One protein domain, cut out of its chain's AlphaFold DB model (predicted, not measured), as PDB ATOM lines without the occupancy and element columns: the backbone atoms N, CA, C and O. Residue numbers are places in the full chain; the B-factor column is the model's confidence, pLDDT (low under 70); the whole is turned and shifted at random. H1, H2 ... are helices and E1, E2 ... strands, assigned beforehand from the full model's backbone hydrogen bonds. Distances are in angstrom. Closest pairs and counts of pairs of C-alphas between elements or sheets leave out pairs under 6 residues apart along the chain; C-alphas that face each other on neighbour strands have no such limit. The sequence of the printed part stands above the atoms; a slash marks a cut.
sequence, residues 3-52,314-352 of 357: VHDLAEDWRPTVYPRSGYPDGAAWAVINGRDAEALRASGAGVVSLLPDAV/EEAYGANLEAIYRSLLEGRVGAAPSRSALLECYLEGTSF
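AT A GLANCE: This is residues 3 to 52 and 314 to 352 of the 357 residues of an uncharacterized protein of Spirochaetales bacterium (UniProt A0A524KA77). A tiny sheet of two parallel strands, E1 and E2, lies near the middle of a row of parts: the short helix H3, then H1, then the sheet, then the long helix H2 at the far end. Residues 3 to 25 make a wide loop on the side away from H1, and residues 331 to 338 run from H2 past one end of the sheet back to H3. The printed part has 89 residues, with three named helices and two named strands in the order E1, H1, E2, H2, H3. The class is mostly helix, though under half of the residues are in named elements. The whole is compact, with a radius of gyration of the C-alphas of 13.8 A and spans of 39 by 30 by 21 A.

HOW THE PARTS SIT: After residues 3 to 25, which hold no named element, come E1, residues 26 to 28, H1, residues 31 to 39, and E2, residues 45 to 47. They form a strand-helix-strand unit, two parallel neighbour strands with a helix between them in the chain, and its crossover is right-handed. The directions of E1 and E2 differ by 26 degrees; N 28 and O 46 are 2.9 A apart and N 46 and O 26 are 2.8 A apart, both within hydrogen-bond range. The closest C-alphas of H1 and E2 are those of Ala 34 and Val 45, 6.3 A apart. H2, residues 314 to 330, touches no helix; its closest C-alpha pair with E2 is Ile 324 and Ser 46, at 7.2 A. E1 and H2 are apart, but only just, at 8.5 A. H3, residues 339 to 344, touches H1 at a steep tilt of 59 degrees, opposite ways, with the C-alphas of Leu 342 and Ala 36 closest at 6.1 A. In H1, H2 and H3 every O i to N i+4 pair is within hydrogen-bond range.

IN THESE COORDINATES: E1 begins at C-alpha 26, (-47.776, 11.579, -16.988), and is 6.3 A long from first to last C-alpha. H1 measures 12.1 A and E2 6.9 A. H2, the longest helix, begins at C-alpha 314, (-46.843, 8.257, -36.399), and measures 24.4 A. H3 measures 8.7 A and ends at C-alpha 344, (-52.767, -1.183, -4.219).

THE WHOLE: The two C-alphas farthest apart are those of Glu 330 and Thr 350, 41.4 A. Residues 53 to 313 are not printed, and C-alphas 52 and 314 are 7.0 A apart across this cut. The links E1 to H1 and H1 to E2 are tight, and H2 to H3 is short. The mean pLDDT of the printed part is 90.7, with residue 332 under 70.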
ATOM      1  N   VAL A   3     -44.317   6.955 -19.526       83.00
ATOM      2  CA  VAL A   3     -44.265   5.734 -18.722       83.00
ATOM      3  C   VAL A   3     -44.694   4.561 -19.586       83.00
ATOM      4  O   VAL A   3     -45.800   4.553 -20.129       83.00
ATOM      5  N   HIS A   4     -43.809   3.571 -19.683       80.88
ATOM      6  CA  HIS A   4     -44.068   2.339 -20.424       80.88
ATOM      7  C   HIS A   4     -44.419   1.151 -19.526       80.88
ATOM      8  O   HIS A   4     -45.020   0.181 -19.984       80.88
ATOM      9  N   ASP A   5     -43.997   1.209 -18.267       84.75
ATOM     10  CA  ASP A   5     -44.309   0.231 -17.243       84.75
ATOM     11  C   ASP A   5     -44.182   0.871 -15.851       84.75
ATOM     12  O   ASP A   5     -43.451   1.844 -15.650       84.75
ATOM     13  N   LEU A   6     -44.916   0.322 -14.885       90.31
ATOM     14  CA  LEU A   6     -44.867   0.729 -13.484       90.31
ATOM     15  C   LEU A   6     -44.195  -0.357 -12.637       90.31
ATOM     16  O   LEU A   6     -44.218  -1.548 -12.966       90.31
ATOM     17  N   ALA A   7     -43.509   0.058 -11.574       90.19
ATOM     18  CA  ALA A   7     -42.732  -0.853 -10.734       90.19
ATOM     19  C   ALA A   7     -43.629  -1.670  -9.790       90.19
ATOM     20  O   ALA A   7     -43.264  -2.765  -9.350       90.19
ATOM     21  N   GLU A   8     -44.809  -1.128  -9.511       92.56
ATOM     22  CA  GLU A   8     -45.907  -1.682  -8.731       92.56
ATOM     23  C   GLU A   8     -46.446  -2.979  -9.354       92.56
ATOM     24  O   GLU A   8     -46.938  -3.839  -8.629       92.56
ATOM     25  N   ASP A   9     -46.257  -3.195 -10.665       91.44
ATOM     26  CA  ASP A   9     -46.606  -4.441 -11.362       91.44
ATOM     27  C   ASP A   9     -45.581  -5.567 -11.114       91.44
ATOM     28  O   ASP A   9     -45.014  -6.163 -12.040       91.44
ATOM     29  N   TRP A  10     -45.332  -5.869  -9.838       91.62
ATOM     30  CA  TRP A  10     -44.454  -6.947  -9.373       91.62
ATOM     31  C   TRP A  10     -42.990  -6.848  -9.849       91.62
ATOM     32  O   TRP A  10     -42.330  -7.859 -10.097       91.62
ATOM     33  N   ARG A  11     -42.456  -5.627  -9.980       89.88
ATOM     34  CA  ARG A  11     -41.056  -5.336 -10.338       89.88
ATOM     35  C   ARG A  11     -40.320  -4.594  -9.213       89.88
ATOM     36  O   ARG A  11     -39.892  -3.451  -9.393       89.88
ATOM     37  N   PRO A  12     -40.090  -5.242  -8.057       90.25
ATOM     38  CA  PRO A  12     -39.493  -4.593  -6.887       90.25
ATOM     39  C   PRO A  12     -38.076  -4.051  -7.132       90.25
ATOM     40  O   PRO A  12     -37.630  -3.141  -6.439       90.25
ATOM     41  N   THR A  13     -37.353  -4.581  -8.122       88.06
ATOM     42  CA  THR A  13     -35.977  -4.169  -8.444       88.06
ATOM     43  C   THR A  13     -35.873  -2.754  -9.006       88.06
ATOM     44  O   THR A  13     -34.799  -2.160  -8.930       88.06
ATOM     45  N   VAL A  14     -36.963  -2.218  -9.562       87.94
ATOM     46  CA  VAL A  14     -37.027  -0.859 -10.124       87.94
ATOM     47  C   VAL A  14     -37.987   0.043  -9.344       87.94
ATOM     48  O   VAL A  14     -38.314   1.137  -9.797       87.94
ATOM     49  N   TYR A  15     -38.434  -0.397  -8.164       89.56
ATOM     50  CA  TYR A  15     -39.357   0.362  -7.329       89.56
ATOM     51  C   TYR A  15     -38.670   1.598  -6.725       89.56
ATOM     52  O   TYR A  15     -37.673   1.456  -6.005       89.56
ATOM     53  N   PRO A  16     -39.158   2.822  -7.009       80.69
ATOM     54  CA  PRO A  16     -38.468   4.040  -6.611       80.69
ATOM     55  C   PRO A  16     -38.516   4.232  -5.093       80.69
ATOM     56  O   PRO A  16     -39.578   4.220  -4.470       80.69
ATOM     57  N   ARG A  17     -37.347   4.468  -4.483       79.19
ATOM     58  CA  ARG A  17     -37.240   4.777  -3.045       79.19
ATOM     59  C   ARG A  17     -37.594   6.226  -2.717       79.19
ATOM     60  O   ARG A  17     -38.047   6.497  -1.613       79.19
ATOM     61  N   SER A  18     -37.383   7.142  -3.659       82.75
ATOM     62  CA  SER A  18     -37.591   8.586  -3.490       82.75
ATOM     63  C   SER A  18     -39.040   9.040  -3.706       82.75
ATOM     64  O   SER A  18     -39.312  10.228  -3.587       82.75
ATOM     65  N   GLY A  19     -39.955   8.122  -4.039       84.38
ATOM     66  CA  GLY A  19     -41.305   8.467  -4.483       84.38
ATOM     67  C   GLY A  19     -41.336   9.057  -5.897       84.38
ATOM     68  O   GLY A  19     -40.310   9.128  -6.584       84.38
ATOM     69  N   TYR A  20     -42.532   9.448  -6.332       89.88
ATOM     70  CA  TYR A  20     -42.761  10.071  -7.632       89.88
ATOM     71  C   TYR A  20     -42.657  11.600  -7.544       89.88
ATOM     72  O   TYR A  20     -43.044  12.170  -6.525       89.88
ATOM     73  N   PRO A  21     -42.125  12.273  -8.580       88.25
ATOM     74  CA  PRO A  21     -41.919  13.715  -8.541       88.25
ATOM     75  C   PRO A  21     -43.241  14.483  -8.621       88.25
ATOM     76  O   PRO A  21     -44.085  14.200  -9.476       88.25
ATOM     77  N   ASP A  22     -43.375  15.506  -7.779       88.31
ATOM     78  CA  ASP A  22     -44.428  16.508  -7.913       88.31
ATOM     79  C   ASP A  22     -44.224  17.380  -9.148       88.31
ATOM     80  O   ASP A  22     -43.118  17.568  -9.663       88.31
ATOM     81  N   GLY A  23     -45.335  17.928  -9.623       87.19
ATOM     82  CA  GLY A  23     -45.387  18.813 -10.771       87.19
ATOM     83  C   GLY A  23     -45.158  18.129 -12.118       87.19
ATOM     84  O   GLY A  23     -45.106  18.798 -13.150       87.19
ATOM     85  N   ALA A  24     -45.048  16.800 -12.127       88.81
ATOM     86  CA  ALA A  24     -44.942  16.013 -13.340       88.81
ATOM     87  C   ALA A  24     -46.302  15.854 -14.035       88.81
ATOM     88  O   ALA A  24     -47.347  15.697 -13.405       88.81
ATOM     89  N   ALA A  25     -46.255  15.821 -15.364       91.31
ATOM     90  CA  ALA A  25     -47.321  15.288 -16.196       91.31
ATOM     91  C   ALA A  25     -46.958  13.883 -16.676       91.31
ATOM     92  O   ALA A  25     -45.800  13.616 -17.023       91.31
ATOM     93  N   TRP A  26     -47.944  12.998 -16.711       92.75
ATOM     94  CA  TRP A  26     -47.776  11.579 -16.988       92.75
ATOM     95  C   TRP A  26     -48.391  11.246 -18.342       92.75
ATOM     96  O   TRP A  26     -49.594  11.385 -18.528       92.75
ATOM     97  N   ALA A  27     -47.565  10.812 -19.286       94.06
ATOM     98  CA  ALA A  27     -48.011  10.214 -20.532       94.06
ATOM     99  C   ALA A  27     -47.812   8.702 -20.410       94.06
ATOM    100  O   ALA A  27     -46.699   8.268 -20.123       94.06
ATOM    101  N   VAL A  28     -48.862   7.907 -20.582       95.00
ATOM    102  CA  VAL A  28     -48.803   6.442 -20.446       95.00
ATOM    103  C   VAL A  28     -49.221   5.752 -21.730       95.00
ATOM    104  O   VAL A  28     -50.020   6.298 -22.488       95.00
ATOM    105  N   ILE A  29     -48.712   4.545 -21.961       94.56
ATOM    106  CA  ILE A  29     -48.931   3.833 -23.228       94.56
ATOM    107  C   ILE A  29     -50.186   2.951 -23.259       94.56
ATOM    108  O   ILE A  29     -50.549   2.466 -24.328       94.56
ATOM    109  N   ASN A  30     -50.856   2.740 -22.125       94.44
ATOM    110  CA  ASN A  30     -52.038   1.879 -22.019       94.44
ATOM    111  C   ASN A  30     -53.087   2.453 -21.048       94.44
ATOM    112  O   ASN A  30     -52.793   3.328 -20.224       94.44
ATOM    113  N   GLY A  31     -54.323   1.966 -21.162       93.94
ATOM    114  CA  GLY A  31     -55.457   2.412 -20.355       93.94
ATOM    115  C   GLY A  31     -55.337   2.041 -18.876       93.94
ATOM    116  O   GLY A  31     -55.660   2.868 -18.024       93.94
ATOM    117  N   ARG A  32     -54.810   0.848 -18.569       94.56
ATOM    118  CA  ARG A  32     -54.634   0.343 -17.192       94.56
ATOM    119  C   ARG A  32     -53.765   1.275 -16.349       94.56
ATOM    120  O   ARG A  32     -54.167   1.674 -15.261       94.56
ATOM    121  N   ASP A  33     -52.602   1.658 -16.864       95.19
ATOM    122  CA  ASP A  33     -51.664   2.546 -16.178       95.19
ATOM    123  C   ASP A  33     -52.229   3.967 -16.075       95.19
ATOM    124  O   ASP A  33     -51.999   4.664 -15.084       95.19
ATOM    125  N   ALA A  34     -53.030   4.397 -17.059       95.56
ATOM    126  CA  ALA A  34     -53.715   5.688 -17.007       95.56
ATOM    127  C   ALA A  34     -54.744   5.727 -15.874       95.56
ATOM    128  O   ALA A  34     -54.855   6.728 -15.165       95.56
ATOM    129  N   GLU A  35     -55.512   4.652 -15.723       95.62
ATOM    130  CA  GLU A  35     -56.501   4.501 -14.663       95.62
ATOM    131  C   GLU A  35     -55.831   4.417 -13.291       95.62
ATOM    132  O   GLU A  35     -56.197   5.183 -12.401       95.62
ATOM    133  N   ALA A  36     -54.788   3.597 -13.141       95.75
ATOM    134  CA  ALA A  36     -54.063   3.446 -11.882       95.75
ATOM    135  C   ALA A  36     -53.389   4.756 -11.422       95.75
ATOM    136  O   ALA A  36     -53.466   5.133 -10.248       95.75
ATOM    137  N   LEU A  37     -52.778   5.518 -12.339       95.62
ATOM    138  CA  LEU A  37     -52.213   6.832 -12.010       95.62
ATOM    139  C   LEU A  37     -53.291   7.835 -11.585       95.62
ATOM    140  O   LEU A  37     -53.097   8.570 -10.618       95.62
ATOM    141  N   ARG A  38     -54.441   7.866 -12.266       95.81
ATOM    142  CA  ARG A  38     -55.553   8.747 -11.869       95.81
ATOM    143  C   ARG A  38     -56.133   8.345 -10.516       95.81
ATOM    144  O   ARG A  38     -56.333   9.211  -9.669       95.81
ATOM    145  N   ALA A  39     -56.357   7.050 -10.295       96.50
ATOM    146  CA  ALA A  39     -56.886   6.509  -9.046       96.50
ATOM    147  C   ALA A  39     -55.952   6.767  -7.852       96.50
ATOM    148  O   ALA A  39     -56.419   7.008  -6.742       96.50
ATOM    149  N   SER A  40     -54.639   6.800  -8.089       95.88
ATOM    150  CA  SER A  40     -53.639   7.153  -7.074       95.88
ATOM    151  C   SER A  40     -53.432   8.663  -6.888       95.88
ATOM    152  O   SER A  40     -52.637   9.063  -6.041       95.88
ATOM    153  N   GLY A  41     -54.156   9.516  -7.620       94.88
ATOM    154  CA  GLY A  41     -54.152  10.968  -7.421       94.88
ATOM    155  C   GLY A  41     -53.173  11.753  -8.297       94.88
ATOM    156  O   GLY A  41     -52.952  12.936  -8.031       94.88
ATOM    157  N   ALA A  42     -52.603  11.149  -9.346       94.25
ATOM    158  CA  ALA A  42     -51.788  11.894 -10.303       94.25
ATOM    159  C   ALA A  42     -52.614  13.004 -10.974       94.25
ATOM    160  O   ALA A  42     -53.669  12.751 -11.561       94.25
ATOM    161  N   GLY A  43     -52.116  14.242 -10.918       91.62
ATOM    162  CA  GLY A  43     -52.895  15.410 -11.342       91.62
ATOM    163  C   GLY A  43     -53.068  15.555 -12.856       91.62
ATOM    164  O   GLY A  43     -54.100  16.044 -13.307       91.62
ATOM    165  N   VAL A  44     -52.075  15.143 -13.652       92.75
ATOM    166  CA  VAL A  44     -52.114  15.261 -15.120       92.75
ATOM    167  C   VAL A  44     -51.713  13.935 -15.747       92.75
ATOM    168  O   VAL A  44     -50.541  13.565 -15.710       92.75
ATOM    169  N   VAL A  45     -52.687  13.232 -16.329       94.56
ATOM    170  CA  VAL A  45     -52.496  11.911 -16.946       94.56
ATOM    171  C   VAL A  45     -53.103  11.880 -18.346       94.56
ATOM    172  O   VAL A  45     -54.324  11.987 -18.511       94.56
ATOM    173  N   SER A  46     -52.255  11.654 -19.343       95.00
ATOM    174  CA  SER A  46     -52.603  11.534 -20.757       95.00
ATOM    175  C   SER A  46     -52.276  10.134 -21.267       95.00
ATOM    176  O   SER A  46     -51.244   9.561 -20.929       95.00
ATOM    177  N   LEU A  47     -53.153   9.587 -22.107       94.19
ATOM    178  CA  LEU A  47     -52.868   8.358 -22.840       94.19
ATOM    179  C   LEU A  47     -52.123   8.736 -24.126       94.19
ATOM    180  O   LEU A  47     -52.664   9.463 -24.958       94.19
ATOM    181  N   LEU A  48     -50.899   8.246 -24.271       95.25
ATOM    182  CA  LEU A  48     -50.053   8.400 -25.447       95.25
ATOM    183  C   LEU A  48     -49.492   7.013 -25.805       95.25
ATOM    184  O   LEU A  48     -48.374   6.682 -25.400       95.25
ATOM    185  N   PRO A  49     -50.292   6.173 -26.490       92.94
ATOM    186  CA  PRO A  49     -49.859   4.853 -26.929       92.94
ATOM    187  C   PRO A  49     -48.692   4.975 -27.909       92.94
ATOM    188  O   PRO A  49     -48.592   5.987 -28.599       92.94
ATOM    189  N   ASP A  50     -47.830   3.962 -27.991       92.50
ATOM    190  CA  ASP A  50     -46.679   4.010 -28.896       92.50
ATOM    191  C   ASP A  50     -47.131   4.121 -30.362       92.50
ATOM    192  O   ASP A  50     -48.109   3.494 -30.784       92.50
ATOM    193  N   ALA A  51     -46.391   4.904 -31.152       92.75
ATOM    194  CA  ALA A  51     -46.518   4.881 -32.602       92.75
ATOM    195  C   ALA A  51     -46.025   3.528 -33.127       92.75
ATOM    196  O   ALA A  51     -44.911   3.101 -32.816       92.75
ATOM    197  N   VAL A  52     -46.851   2.856 -33.925       89.88
ATOM    198  CA  VAL A  52     -46.536   1.530 -34.480       89.88
ATOM    199  C   VAL A  52     -46.418   1.569 -35.994       89.88
ATOM    200  O   VAL A  52     -45.659   0.783 -36.559       89.88
ATOM    201  N   GLU A 314     -47.792   7.183 -36.729       96.00
ATOM    202  CA  GLU A 314     -46.843   8.257 -36.399       96.00
ATOM    203  C   GLU A 314     -47.509   9.646 -36.421       96.00
ATOM    204  O   GLU A 314     -47.235  10.482 -35.562       96.00
ATOM    205  N   GLU A 315     -48.437   9.874 -37.356       95.38
ATOM    206  CA  GLU A 315     -49.210  11.116 -37.459       95.38
ATOM    207  C   GLU A 315     -50.120  11.322 -36.239       95.38
ATOM    208  O   GLU A 315     -50.085  12.383 -35.610       95.38
ATOM    209  N   ALA A 316     -50.895  10.300 -35.856       95.00
ATOM    210  CA  ALA A 316     -51.769  10.370 -34.689       95.00
ATOM    211  C   ALA A 316     -50.964  10.552 -33.398       95.00
ATOM    212  O   ALA A 316     -51.351  11.336 -32.527       95.00
ATOM    213  N   TYR A 317     -49.822   9.873 -33.283       96.06
ATOM    214  CA  TYR A 317     -48.892  10.062 -32.177       96.06
ATOM    215  C   TYR A 317     -48.388  11.506 -32.106       96.06
ATOM    216  O   TYR A 317     -48.460  12.122 -31.044       96.06
ATOM    217  N   GLY A 318     -47.929  12.064 -33.231       96.56
ATOM    218  CA  GLY A 318     -47.448  13.443 -33.319       96.56
ATOM    219  C   GLY A 318     -48.512  14.462 -32.913       96.56
ATOM    220  O   GLY A 318     -48.248  15.321 -32.070       96.56
ATOM    221  N   ALA A 319     -49.736  14.316 -33.430       96.31
ATOM    222  CA  ALA A 319     -50.859  15.189 -33.090       96.31
ATOM    223  C   ALA A 319     -51.232  15.108 -31.597       96.31
ATOM    224  O   ALA A 319     -51.434  16.136 -30.946       96.31
ATOM    225  N   ASN A 320     -51.281  13.897 -31.031       95.44
ATOM    226  CA  ASN A 320     -51.563  13.697 -29.608       95.44
ATOM    227  C   ASN A 320     -50.449  14.273 -28.727       95.44
ATOM    228  O   ASN A 320     -50.731  14.922 -27.720       95.44
ATOM    229  N   LEU A 321     -49.187  14.073 -29.109       95.75
ATOM    230  CA  LEU A 321     -48.036  14.608 -28.394       95.75
ATOM    231  C   LEU A 321     -48.052  16.141 -28.388       95.75
ATOM    232  O   LEU A 321     -47.874  16.749 -27.331       95.75
ATOM    233  N   GLU A 322     -48.308  16.772 -29.536       95.62
ATOM    234  CA  GLU A 322     -48.431  18.228 -29.637       95.62
ATOM    235  C   GLU A 322     -49.574  18.758 -28.761       95.62
ATOM    236  O   GLU A 322     -49.385  19.721 -28.015       95.62
ATOM    237  N   ALA A 323     -50.742  18.108 -28.797       93.50
ATOM    238  CA  ALA A 323     -51.886  18.479 -27.970       93.50
ATOM    239  C   ALA A 323     -51.566  18.395 -26.468       93.50
ATOM    240  O   ALA A 323     -51.925  19.301 -25.711       93.50
ATOM    241  N   ILE A 324     -50.845  17.351 -26.040       92.12
ATOM    242  CA  ILE A 324     -50.367  17.216 -24.658       92.12
ATOM    243  C   ILE A 324     -49.437  18.383 -24.309       92.12
ATOM    244  O   ILE A 324     -49.674  19.063 -23.314       92.12
ATOM    245  N   TYR A 325     -48.420  18.673 -25.127       92.31
ATOM    246  CA  TYR A 325     -47.500  19.783 -24.855       92.31
ATOM    247  C   TYR A 325     -48.206  21.136 -24.796       92.31
ATOM    248  O   TYR A 325     -47.928  21.924 -23.892       92.31
ATOM    249  N   ARG A 326     -49.144  21.403 -25.708       91.56
ATOM    250  CA  ARG A 326     -49.929  22.642 -25.700       91.56
ATOM    251  C   ARG A 326     -50.737  22.776 -24.409       91.56
ATOM    252  O   ARG A 326     -50.662  23.808 -23.750       91.56
ATOM    253  N   SER A 327     -51.406  21.701 -23.988       88.25
ATOM    254  CA  SER A 327     -52.136  21.670 -22.716       88.25
ATOM    255  C   SER A 327     -51.228  21.907 -21.504       88.25
ATOM    256  O   SER A 327     -51.659  22.545 -20.545       88.25
ATOM    257  N   LEU A 328     -49.977  21.437 -21.536       88.31
ATOM    258  CA  LEU A 328     -49.006  21.663 -20.460       88.31
ATOM    259  C   LEU A 328     -48.463  23.093 -20.426       88.31
ATOM    260  O   LEU A 328     -48.203  23.606 -19.342       88.31
ATOM    261  N   LEU A 329     -48.303  23.738 -21.584       88.62
ATOM    262  CA  LEU A 329     -47.889  25.144 -21.670       88.62
ATOM    263  C   LEU A 329     -48.984  26.104 -21.181       88.62
ATOM    264  O   LEU A 329     -48.674  27.175 -20.665       88.62
ATOM    265  N   GLU A 330     -50.252  25.720 -21.335       82.19
ATOM    266  CA  GLU A 330     -51.426  26.510 -20.935       82.19
ATOM    267  C   GLU A 330     -51.925  26.185 -19.511       82.19
ATOM    268  O   GLU A 330     -52.690  26.950 -18.920       82.19
ATOM    269  N   GLY A 331     -51.523  25.035 -18.963       73.12
ATOM    270  CA  GLY A 331     -52.090  24.431 -17.758       73.12
ATOM    271  C   GLY A 331     -51.234  24.538 -16.494       73.12
ATOM    272  O   GLY A 331     -50.153  25.120 -16.461       73.12
ATOM    273  N   ARG A 332     -51.747  23.950 -15.405       67.44
ATOM    274  CA  ARG A 332     -51.028  23.810 -14.129       67.44
ATOM    275  C   ARG A 332     -50.322  22.460 -14.049       67.44
ATOM    276  O   ARG A 332     -50.799  21.457 -14.569       67.44
ATOM    277  N   VAL A 333     -49.213  22.456 -13.319       71.06
ATOM    278  CA  VAL A 333     -48.471  21.262 -12.912       71.06
ATOM    279  C   VAL A 333     -49.341  20.320 -12.058       71.06
ATOM    280  O   VAL A 333     -50.152  20.782 -11.253       71.06
ATOM    281  N   GLY A 334     -49.205  19.004 -12.256       79.00
ATOM    282  CA  GLY A 334     -50.005  17.982 -11.569       79.00
ATOM    283  C   GLY A 334     -49.387  17.508 -10.252       79.00
ATOM    284  O   GLY A 334     -48.167  17.489 -10.111       79.00
ATOM    285  N   ALA A 335     -50.222  17.094  -9.295       90.19
ATOM    286  CA  ALA A 335     -49.759  16.383  -8.102       90.19
ATOM    287  C   ALA A 335     -49.133  15.027  -8.477       90.19
ATOM    288  O   ALA A 335     -49.561  14.396  -9.455       90.19
ATOM    289  N   ALA A 336     -48.141  14.577  -7.707       92.12
ATOM    290  CA  ALA A 336     -47.618  13.219  -7.820       92.12
ATOM    291  C   ALA A 336     -48.670  12.170  -7.396       92.12
ATOM    292  O   ALA A 336     -49.462  12.432  -6.487       92.12
ATOM    293  N   PRO A 337     -48.673  10.963  -8.000       94.25
ATOM    294  CA  PRO A 337     -49.478   9.855  -7.499       94.25
ATOM    295  C   PRO A 337     -49.010   9.414  -6.105       94.25
ATOM    296  O   PRO A 337     -47.811   9.361  -5.810       94.25
ATOM    297  N   SER A 338     -49.962   9.016  -5.265       93.50
ATOM    298  CA  SER A 338     -49.691   8.307  -4.019       93.50
ATOM    299  C   SER A 338     -49.101   6.934  -4.323       93.50
ATOM    300  O   SER A 338     -49.744   6.081  -4.931       93.50
ATOM    301  N   ARG A 339     -47.877   6.701  -3.850       90.69
ATOM    302  CA  ARG A 339     -47.155   5.437  -4.039       90.69
ATOM    303  C   ARG A 339     -47.898   4.242  -3.438       90.69
ATOM    304  O   ARG A 339     -47.937   3.192  -4.062       90.69
ATOM    305  N   SER A 340     -48.494   4.387  -2.252       90.50
ATOM    306  CA  SER A 340     -49.243   3.292  -1.622       90.50
ATOM    307  C   SER A 340     -50.536   2.985  -2.374       90.50
ATOM    308  O   SER A 340     -50.810   1.822  -2.636       90.50
ATOM    309  N   ALA A 341     -51.277   4.015  -2.794       93.75
ATOM    310  CA  ALA A 341     -52.496   3.823  -3.577       93.75
ATOM    311  C   ALA A 341     -52.186   3.216  -4.953       93.75
ATOM    312  O   ALA A 341     -52.891   2.323  -5.406       93.75
ATOM    313  N   LEU A 342     -51.098   3.653  -5.601       93.94
ATOM    314  CA  LEU A 342     -50.666   3.068  -6.868       93.94
ATOM    315  C   LEU A 342     -50.269   1.602  -6.681       93.94
ATOM    316  O   LEU A 342     -50.641   0.766  -7.493       93.94
ATOM    317  N   LEU A 343     -49.573   1.273  -5.593       92.56
ATOM    318  CA  LEU A 343     -49.210  -0.102  -5.271       92.56
ATOM    319  C   LEU A 343     -50.447  -0.996  -5.076       92.56
ATOM    320  O   LEU A 343     -50.472  -2.113  -5.591       92.56
ATOM    321  N   GLU A 344     -51.480  -0.494  -4.398       92.00
ATOM    322  CA  GLU A 344     -52.767  -1.183  -4.219       92.00
ATOM    323  C   GLU A 344     -53.478  -1.463  -5.552       92.00
ATOM    324  O   GLU A 344     -54.120  -2.501  -5.680       92.00
ATOM    325  N   CYS A 345     -53.312  -0.611  -6.572       92.94
ATOM    326  CA  CYS A 345     -53.875  -0.849  -7.908       92.94
ATOM    327  C   CYS A 345     -53.224  -2.020  -8.673       92.94
ATOM    328  O   CYS A 345     -53.790  -2.481  -9.665       92.94
ATOM    329  N   TYR A 346     -52.026  -2.475  -8.285       91.69
ATOM    330  CA  TYR A 346     -51.304  -3.544  -8.998       91.69
ATOM    331  C   TYR A 346     -51.106  -4.817  -8.176       91.69
ATOM    332  O   TYR A 346     -51.130  -5.916  -8.745       91.69
ATOM    333  N   LEU A 347     -50.892  -4.691  -6.863       89.81
ATOM    334  CA  LEU A 347     -50.592  -5.815  -5.977       89.81
ATOM    335  C   LEU A 347     -51.851  -6.543  -5.506       89.81
ATOM    336  O   LEU A 347     -52.169  -6.598  -4.320       89.81
ATOM    337  N   GLU A 348     -52.524  -7.171  -6.458       88.75
ATOM    338  CA  GLU A 348     -53.586  -8.137  -6.202       88.75
ATOM    339  C   GLU A 348     -53.011  -9.555  -6.255       88.75
ATOM    340  O   GLU A 348     -52.304  -9.903  -7.205       88.75
ATOM    341  N   GLY A 349     -53.324 -10.416  -5.279       87.88
ATOM    342  CA  GLY A 349     -52.853 -11.806  -5.303       87.88
ATOM    343  C   GLY A 349     -53.256 -12.527  -6.594       87.88
ATOM    344  O   GLY A 349     -52.452 -13.216  -7.215       87.88
ATOM    345  N   THR A 350     -54.467 -12.263  -7.087       89.06
ATOM    346  CA  THR A 350     -54.999 -12.793  -8.350       89.06
ATOM    347  C   THR A 350     -54.266 -12.295  -9.597       89.06
ATOM    348  O   THR A 350     -54.405 -12.925 -10.644       89.06
ATOM    349  N   SER A 351     -53.451 -11.239  -9.545       88.50
ATOM    350  CA  SER A 351     -52.645 -10.767 -10.685       88.50
ATOM    351  C   SER A 351     -51.236 -11.380 -10.725       88.50
ATOM    352  O   SER A 351     -50.470 -11.138 -11.660       88.50
ATOM    353  N   PHE A 352     -50.886 -12.208  -9.735       94.06
ATOM    354  CA  PHE A 352     -49.554 -12.787  -9.610       94.06
ATOM    355  C   PHE A 352     -49.265 -13.860 -10.671       94.06
ATOM    356  O   PHE A 352     -49.984 -14.855 -10.806       94.06
TER     357      PHE A 352